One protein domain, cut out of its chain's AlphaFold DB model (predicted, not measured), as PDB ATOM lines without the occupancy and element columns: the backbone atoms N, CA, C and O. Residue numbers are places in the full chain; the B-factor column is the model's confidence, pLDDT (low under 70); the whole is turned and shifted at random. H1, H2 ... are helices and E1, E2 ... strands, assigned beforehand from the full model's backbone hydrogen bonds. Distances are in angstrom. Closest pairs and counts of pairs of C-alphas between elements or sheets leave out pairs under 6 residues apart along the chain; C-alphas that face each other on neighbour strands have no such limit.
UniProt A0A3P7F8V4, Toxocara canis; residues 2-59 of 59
ATOM      1  N   VAL A   2     -20.618 -25.921  20.927       71.88
ATOM      2  CA  VAL A   2     -21.159 -24.883  20.013       71.88
ATOM      3  C   VAL A   2     -21.884 -23.791  20.788       71.88
ATOM      4  O   VAL A   2     -22.611 -24.079  21.740       71.88
ATOM      5  N   CYS A   3     -21.683 -22.535  20.394       72.81
ATOM      6  CA  CYS A   3     -22.325 -21.400  21.037       72.81
ATOM      7  C   CYS A   3     -23.837 -21.416  20.740       72.81
ATOM      8  O   CYS A   3     -24.225 -21.367  19.572       72.81
ATOM      9  N   PRO A   4     -24.720 -21.416  21.755       69.12
ATOM     10  CA  PRO A   4     -26.168 -21.494  21.548       69.12
ATOM     11  C   PRO A   4     -26.795 -20.218  20.962       69.12
ATOM     12  O   PRO A   4     -28.006 -20.204  20.748       69.12
ATOM     13  N   TYR A   5     -26.014 -19.151  20.759       79.06
ATOM     14  CA  TYR A   5     -26.462 -17.908  20.123       79.06
ATOM     15  C   TYR A   5     -25.925 -17.754  18.700       79.06
ATOM     16  O   TYR A   5     -26.715 -17.733  17.766       79.06
ATOM     17  N   SER A   6     -24.598 -17.702  18.517       73.62
ATOM     18  CA  SER A   6     -24.010 -17.611  17.169       73.62
ATOM     19  C   SER A   6     -24.201 -18.889  16.345       73.62
ATOM     20  O   SER A   6     -24.117 -18.830  15.125       73.62
ATOM     21  N   GLY A   7     -24.346 -20.056  16.985       78.25
ATOM     22  CA  GLY A   7     -24.191 -21.353  16.314       78.25
ATOM     23  C   GLY A   7     -22.742 -21.664  15.912       78.25
ATOM     24  O   GLY A   7     -22.477 -22.712  15.336       78.25
ATOM     25  N   GLU A   8     -21.798 -20.774  16.224       81.25
ATOM     26  CA  GLU A   8     -20.376 -20.942  15.932       81.25
ATOM     27  C   GLU A   8     -19.719 -21.882  16.953       81.25
ATOM     28  O   GLU A   8     -20.102 -21.882  18.133       81.25
ATOM     29  N   PRO A   9     -18.730 -22.683  16.532       81.06
ATOM     30  CA  PRO A   9     -17.980 -23.518  17.449       81.06
ATOM     31  C   PRO A   9     -17.091 -22.656  18.366       81.06
ATOM     32  O   PRO A   9     -16.678 -21.543  18.023       81.06
ATOM     33  N   LEU A  10     -16.913 -23.143  19.592       84.38
ATOM     34  CA  LEU A  10     -16.032 -22.580  20.610       84.38
ATOM     35  C   LEU A  10     -14.678 -23.272  20.472       84.38
ATOM     36  O   LEU A  10     -14.558 -24.441  20.840       84.38
ATOM     37  N   ASP A  11     -13.706 -22.544  19.938       81.06
ATOM     38  CA  ASP A  11     -12.350 -23.006  19.621       81.06
ATOM     39  C   ASP A  11     -11.336 -21.923  20.020       81.06
ATOM     40  O   ASP A  11     -11.704 -20.884  20.571       81.06
ATOM     41  N   GLU A  12     -10.058 -22.111  19.695       79.50
ATOM     42  CA  GLU A  12      -8.994 -21.137  19.982       79.50
ATOM     43  C   GLU A  12      -9.264 -19.743  19.387       79.50
ATOM     44  O   GLU A  12      -8.947 -18.733  20.010       79.50
ATOM     45  N   ASN A  13      -9.908 -19.684  18.216       81.56
ATOM     46  CA  ASN A  13     -10.309 -18.431  17.562       81.56
ATOM     47  C   ASN A  13     -11.605 -17.826  18.133       81.56
ATOM     48  O   ASN A  13     -11.963 -16.702  17.794       81.56
ATOM     49  N   ASN A  14     -12.356 -18.581  18.933       80.69
ATOM     50  CA  ASN A  14     -13.613 -18.142  19.533       80.69
ATOM     51  C   ASN A  14     -13.708 -18.705  20.957       80.69
ATOM     52  O   ASN A  14     -14.494 -19.628  21.209       80.69
ATOM     53  N   PRO A  15     -12.863 -18.201  21.873       85.19
ATOM     54  CA  PRO A  15     -12.745 -18.767  23.201       85.19
ATOM     55  C   PRO A  15     -14.074 -18.654  23.965       85.19
ATOM     56  O   PRO A  15     -14.823 -17.688  23.777       85.19
ATOM     57  N   PRO A  16     -14.387 -19.630  24.831       86.38
ATOM     58  CA  PRO A  16     -15.593 -19.590  25.641       86.38
ATOM     59  C   PRO A  16     -15.500 -18.552  26.768       86.38
ATOM     60  O   PRO A  16     -14.562 -18.518  27.560       86.38
ATOM     61  N   PHE A  17     -16.538 -17.735  26.880       88.56
ATOM     62  CA  PHE A  17     -16.789 -16.782  27.954       88.56
ATOM     63  C   PHE A  17     -18.047 -17.182  28.711       88.56
ATOM     64  O   PHE A  17     -19.068 -17.514  28.112       88.56
ATOM     65  N   MET A  18     -17.991 -17.129  30.035       88.38
ATOM     66  CA  MET A  18     -19.101 -17.453  30.916       88.38
ATOM     67  C   MET A  18     -19.694 -16.177  31.507       88.38
ATOM     68  O   MET A  18     -18.990 -15.351  32.089       88.38
ATOM     69  N   LEU A  19     -21.009 -16.033  31.364       87.81
ATOM     70  CA  LEU A  19     -21.784 -15.035  32.093       87.81
ATOM     71  C   LEU A  19     -22.059 -15.510  33.524       87.81
ATOM     72  O   LEU A  19     -22.148 -16.720  33.751       87.81
ATOM     73  N   PRO A  20     -22.317 -14.581  34.461       85.88
ATOM     74  CA  PRO A  20     -22.678 -14.905  35.847       85.88
ATOM     75  C   PRO A  20     -23.911 -15.819  35.974       85.88
ATOM     76  O   PRO A  20     -24.067 -16.518  36.968       85.88
ATOM     77  N   ASN A  21     -24.735 -15.909  34.931       83.81
ATOM     78  CA  ASN A  21     -25.863 -16.841  34.840       83.81
ATOM     79  C   ASN A  21     -25.479 -18.310  34.605       83.81
ATOM     80  O   ASN A  21     -26.359 -19.150  34.411       83.81
ATOM     81  N   GLY A  22     -24.184 -18.622  34.506       83.56
ATOM     82  CA  GLY A  22     -23.683 -19.962  34.191       83.56
ATOM     83  C   GLY A  22     -23.809 -20.342  32.712       83.56
ATOM     84  O   GLY A  22     -23.618 -21.501  32.348       83.56
ATOM     85  N   ARG A  23     -24.136 -19.385  31.835       85.38
ATOM     86  CA  ARG A  23     -24.196 -19.610  30.384       85.38
ATOM     87  C   ARG A  23     -22.877 -19.251  29.729       85.38
ATOM     88  O   ARG A  23     -22.310 -18.201  30.014       85.38
ATOM     89  N   VAL A  24     -22.451 -20.100  28.802       86.31
ATOM     90  CA  VAL A  24     -21.211 -19.928  28.048       86.31
ATOM     91  C   VAL A  24     -21.522 -19.496  26.617       86.31
ATOM     92  O   VAL A  24     -22.348 -20.113  25.941       86.31
ATOM     93  N   TYR A  25     -20.850 -18.445  26.165       87.50
ATOM     94  CA  TYR A  25     -20.912 -17.910  24.809       87.50
ATOM     95  C   TYR A  25     -19.500 -17.701  24.279       87.50
ATOM     96  O   TYR A  25     -18.563 -17.557  25.049       87.50
ATOM     97  N   GLY A  26     -19.334 -17.694  22.963       88.62
ATOM     98  CA  GLY A  26     -18.035 -17.395  22.363       88.62
ATOM     99  C   GLY A  26     -17.747 -15.902  22.384       88.62
ATOM    100  O   GLY A  26     -18.687 -15.106  22.384       88.62
ATOM    101  N   GLU A  27     -16.472 -15.529  22.337       87.00
ATOM    102  CA  GLU A  27     -16.019 -14.138  22.199       87.00
ATOM    103  C   GLU A  27     -16.794 -13.370  21.124       87.00
ATOM    104  O   GLU A  27     -17.365 -12.320  21.401       87.00
ATOM    105  N   ARG A  28     -16.950 -13.956  19.929       87.25
ATOM    106  CA  ARG A  28     -17.665 -13.319  18.809       87.25
ATOM    107  C   ARG A  28     -19.139 -13.074  19.119       87.25
ATOM    108  O   ARG A  28     -19.748 -12.134  18.616       87.25
ATOM    109  N   SER A  29     -19.744 -13.950  19.920       86.50
ATOM    110  CA  SER A  29     -21.111 -13.755  20.398       86.50
ATOM    111  C   SER A  29     -21.162 -12.681  21.472       86.50
ATOM    112  O   SER A  29     -22.069 -11.864  21.435       86.50
ATOM    113  N   ILE A  30     -20.199 -12.658  22.395       85.44
ATOM    114  CA  ILE A  30     -20.094 -11.616  23.414       85.44
ATOM    115  C   ILE A  30     -19.922 -10.246  22.759       85.44
ATOM    116  O   ILE A  30     -20.639  -9.337  23.142       85.44
ATOM    117  N   GLU A  31     -19.080 -10.094  21.735       86.38
ATOM    118  CA  GLU A  31     -18.941  -8.832  20.993       86.38
ATOM    119  C   GLU A  31     -20.253  -8.383  20.339       86.38
ATOM    120  O   GLU A  31     -20.585  -7.203  20.372       86.38
ATOM    121  N   LYS A  32     -21.035  -9.320  19.786       86.56
ATOM    122  CA  LYS A  32     -22.356  -9.013  19.205       86.56
ATOM    123  C   LYS A  32     -23.419  -8.690  20.256       86.56
ATOM    124  O   LYS A  32     -24.331  -7.917  19.977       86.56
ATOM    125  N   LEU A  33     -23.346  -9.331  21.421       85.56
ATOM    126  CA  LEU A  33     -24.278  -9.148  22.538       85.56
ATOM    127  C   LEU A  33     -23.895  -7.958  23.426       85.56
ATOM    128  O   LEU A  33     -24.735  -7.462  24.173       85.56
ATOM    129  N   CYS A  34     -22.638  -7.519  23.361       85.62
ATOM    130  CA  CYS A  34     -22.121  -6.367  24.072       85.62
ATOM    131  C   CYS A  34     -22.630  -5.088  23.408       85.62
ATOM    132  O   CYS A  34     -22.360  -4.809  22.241       85.62
ATOM    133  N   LYS A  35     -23.359  -4.290  24.177       85.19
ATOM    134  CA  LYS A  35     -23.887  -2.994  23.789       85.19
ATOM    135  C   LYS A  35     -23.704  -2.044  24.964       85.19
ATOM    136  O   LYS A  35     -24.100  -2.370  26.078       85.19
ATOM    137  N   ASP A  36     -23.047  -0.908  24.739       87.25
ATOM    138  CA  ASP A  36     -22.770   0.083  25.794       87.25
ATOM    139  C   ASP A  36     -22.124  -0.531  27.060       87.25
ATOM    140  O   ASP A  36     -22.531  -0.257  28.189       87.25
ATOM    141  N   ASN A  37     -21.110  -1.392  26.882       85.62
ATOM    142  CA  ASN A  37     -20.408  -2.102  27.966       85.62
ATOM    143  C   ASN A  37     -21.260  -3.110  28.767       85.62
ATOM    144  O   ASN A  37     -20.844  -3.576  29.834       85.62
ATOM    145  N   GLN A  38     -22.430  -3.475  28.252       89.88
ATOM    146  CA  GLN A  38     -23.339  -4.436  28.863       89.88
ATOM    147  C   GLN A  38     -23.669  -5.552  27.878       89.88
ATOM    148  O   GLN A  38     -23.851  -5.321  26.692       89.88
ATOM    149  N   ILE A  39     -23.744  -6.781  28.361       89.25
ATOM    150  CA  ILE A  39     -24.017  -7.974  27.576       89.25
ATOM    151  C   ILE A  39     -25.423  -8.440  27.913       89.25
ATOM    152  O   ILE A  39     -25.706  -8.826  29.048       89.25
ATOM    153  N   GLU A  40     -26.300  -8.425  26.917       88.31
ATOM    154  CA  GLU A  40     -27.644  -8.977  27.052       88.31
ATOM    155  C   GLU A  40     -27.628 -10.477  26.749       88.31
ATOM    156  O   GLU A  40     -27.174 -10.931  25.702       88.31
ATOM    157  N   CYS A  41     -28.153 -11.282  27.666       85.19
ATOM    158  CA  CYS A  41     -28.329 -12.704  27.453       85.19
ATOM    159  C   CYS A  41     -29.553 -12.942  26.547       85.19
ATOM    160  O   CYS A  41     -30.684 -12.744  26.988       85.19
ATOM    161  N   PRO A  42     -29.406 -13.498  25.334       81.75
ATOM    162  CA  PRO A  42     -30.517 -13.683  24.387       81.75
ATOM    163  C   PRO A  42     -31.546 -14.730  24.846       81.75
ATOM    164  O   PRO A  42     -32.622 -14.861  24.268       81.75
ATOM    165  N   ARG A  43     -31.204 -15.526  25.866       82.38
ATOM    166  CA  ARG A  43     -32.047 -16.606  26.393       82.38
ATOM    167  C   ARG A  43     -32.875 -16.175  27.593       82.38
ATOM    168  O   ARG A  43     -34.020 -16.593  27.696       82.38
ATOM    169  N   THR A  44     -32.284 -15.404  28.501       83.94
ATOM    170  CA  THR A  44     -32.957 -14.947  29.725       83.94
ATOM    171  C   THR A  44     -33.360 -13.476  29.663       83.94
ATOM    172  O   THR A  44     -34.146 -13.042  30.494       83.94
ATOM    173  N   ARG A  45     -32.881 -12.731  28.653       84.06
ATOM    174  CA  ARG A  45     -33.008 -11.269  28.504       84.06
ATOM    175  C   ARG A  45     -32.440 -10.481  29.683       84.06
ATOM    176  O   ARG A  45     -32.798  -9.332  29.899       84.06
ATOM    177  N   GLU A  46     -31.564 -11.107  30.455       88.00
ATOM    178  CA  GLU A  46     -30.859 -10.439  31.538       88.00
ATOM    179  C   GLU A  46     -29.626  -9.737  30.992       88.00
ATOM    180  O   GLU A  46     -28.936 -10.263  30.116       88.00
ATOM    181  N   VAL A  47     -29.354  -8.554  31.523       89.00
ATOM    182  CA  VAL A  47     -28.256  -7.707  31.084       89.00
ATOM    183  C   VAL A  47     -27.182  -7.713  32.160       89.00
ATOM    184  O   VAL A  47     -27.464  -7.434  33.325       89.00
ATOM    185  N   PHE A  48     -25.952  -8.031  31.767       89.19
ATOM    186  CA  PHE A  48     -24.804  -8.095  32.665       89.19
ATOM    187  C   PHE A  48     -23.730  -7.117  32.230       89.19
ATOM    188  O   PHE A  48     -23.447  -7.014  31.042       89.19
ATOM    189  N   PRO A  49     -23.066  -6.422  33.156       89.69
ATOM    190  CA  PRO A  49     -21.909  -5.618  32.804       89.69
ATOM    191  C   PRO A  49     -20.786  -6.514  32.268       89.69
ATOM    192  O   PRO A  49     -20.548  -7.608  32.786       89.69
ATOM    193  N   LEU A  50     -20.042  -6.026  31.272       85.25
ATOM    194  CA  LEU A  50     -18.916  -6.759  30.682       85.25
ATOM    195  C   LEU A  50     -17.851  -7.144  31.725       85.25
ATOM    196  O   LEU A  50     -17.230  -8.194  31.613       85.25
ATOM    197  N   SER A  51     -17.712  -6.361  32.799       86.31
ATOM    198  CA  SER A  51     -16.836  -6.680  33.937       86.31
ATOM    199  C   SER A  51     -17.205  -7.960  34.694       86.31
ATOM    200  O   SER A  51     -16.351  -8.503  35.386       86.31
ATOM    201  N   GLN A  52     -18.451  -8.437  34.608       86.69
ATOM    202  CA  GLN A  52     -18.871  -9.698  35.232       86.69
ATOM    203  C   GLN A  52     -18.673 -10.914  34.327       86.69
ATOM    204  O   GLN A  52     -18.861 -12.044  34.777       86.69
ATOM    205  N   VAL A  53     -18.321 -10.710  33.059       86.44
ATOM    206  CA  VAL A  53     -18.128 -11.810  32.121       86.44
ATOM    207  C   VAL A  53     -16.707 -12.331  32.237       86.44
ATOM    208  O   VAL A  53     -15.733 -11.592  32.108       86.44
ATOM    209  N   VAL A  54     -16.598 -13.628  32.509       85.56
ATOM    210  CA  VAL A  54     -15.324 -14.282  32.806       85.56
ATOM    211  C   VAL A  54     -14.929 -15.149  31.625       85.56
ATOM    212  O   VAL A  54     -15.707 -15.983  31.161       85.56
ATOM    213  N   ARG A  55     -13.701 -14.975  31.135       83.12
ATOM    214  CA  ARG A  55     -13.140 -15.871  30.124       83.12
ATOM    215  C   ARG A  55     -12.854 -17.225  30.761       83.12
ATOM    216  O   ARG A  55     -12.112 -17.300  31.737       83.12
ATOM    217  N   VAL A  56     -13.422 -18.287  30.201       80.31
ATOM    218  CA  VAL A  56     -13.177 -19.653  30.662       80.31
ATOM    219  C   VAL A  56     -12.142 -20.275  29.742       80.31
ATOM    220  O   VAL A  56     -12.348 -20.379  28.539       80.31
ATOM    221  N   PHE A  57     -11.022 -20.697  30.312       69.94
ATOM    222  CA  PHE A  57     -10.093 -21.588  29.631       69.94
ATOM    223  C   PHE A  57     -10.341 -23.004  30.125       69.94
ATOM    224  O   PHE A  57     -10.359 -23.250  31.331       69.94
ATOM    225  N   VAL A  58     -10.548 -23.925  29.191       58.62
ATOM    226  CA  VAL A  58     -10.485 -25.359  29.470       58.62
ATOM    227  C   VAL A  58      -9.049 -25.775  29.152       58.62
ATOM    228  O   VAL A  58      -8.613 -25.574  28.020       58.62
ATOM    229  N   LEU A  59      -8.313 -26.210  30.180       52.41
ATOM    230  CA  LEU A  59      -6.943 -26.739  30.096       52.41
ATOM    231  C   LEU A  59      -6.919 -28.127  29.449       52.41
ATOM    232  O   LEU A  59      -7.879 -28.894  29.696       52.41
TER     233      LEU A  59
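Overview. This is residues 2 to 59 of the 59 residues of a protein of Toxocara canis (UniProt A0A3P7F8V4). Little regular structure is present: two small hairpins, E1 with E2 and E3 with E4, are bridged by the short helix H1 amid loops, and residues 54 to 55 return alongside E1. The 58 printed residues hold E1, E2, H1, E3, E4 in that order, two antiparallel two-stranded sheets, mixed class, only 19 residues in named elements. The whole is compact, radius of gyration of the C-alphas 10.3 A, spanning 27 by 21 by 18 A.

Along the chain. After unnamed residues 2 to 15, E1 is residues 16 to 18, from C-alpha 16 at (-15.593, -19.590, 25.641). E2 is 24 to 26, H1 27 to 33 (9.7 A), E3 38 to 40, E4 47 to 49, ending at (-21.909, -5.618, 32.804).

Arrangement. In hairpin E1 and E2, N 17 and O 25 are 2.7 A apart; in hairpin E3 and E4, N 39 and O 48 are 2.7 A apart. H1's closest C-alphas are Glu 27 to Phe 17 of E1, 6.4 A, and Leu 33 to Ile 39 of E3, 5.2 A. Every O i to N i+4 pair in H1 is within hydrogen-bond range. E1 and E3 are apart.

Size, cuts and confidence. The printed part has no cut and no long link; pLDDT is under 70 at residues 4 and 57 to 59.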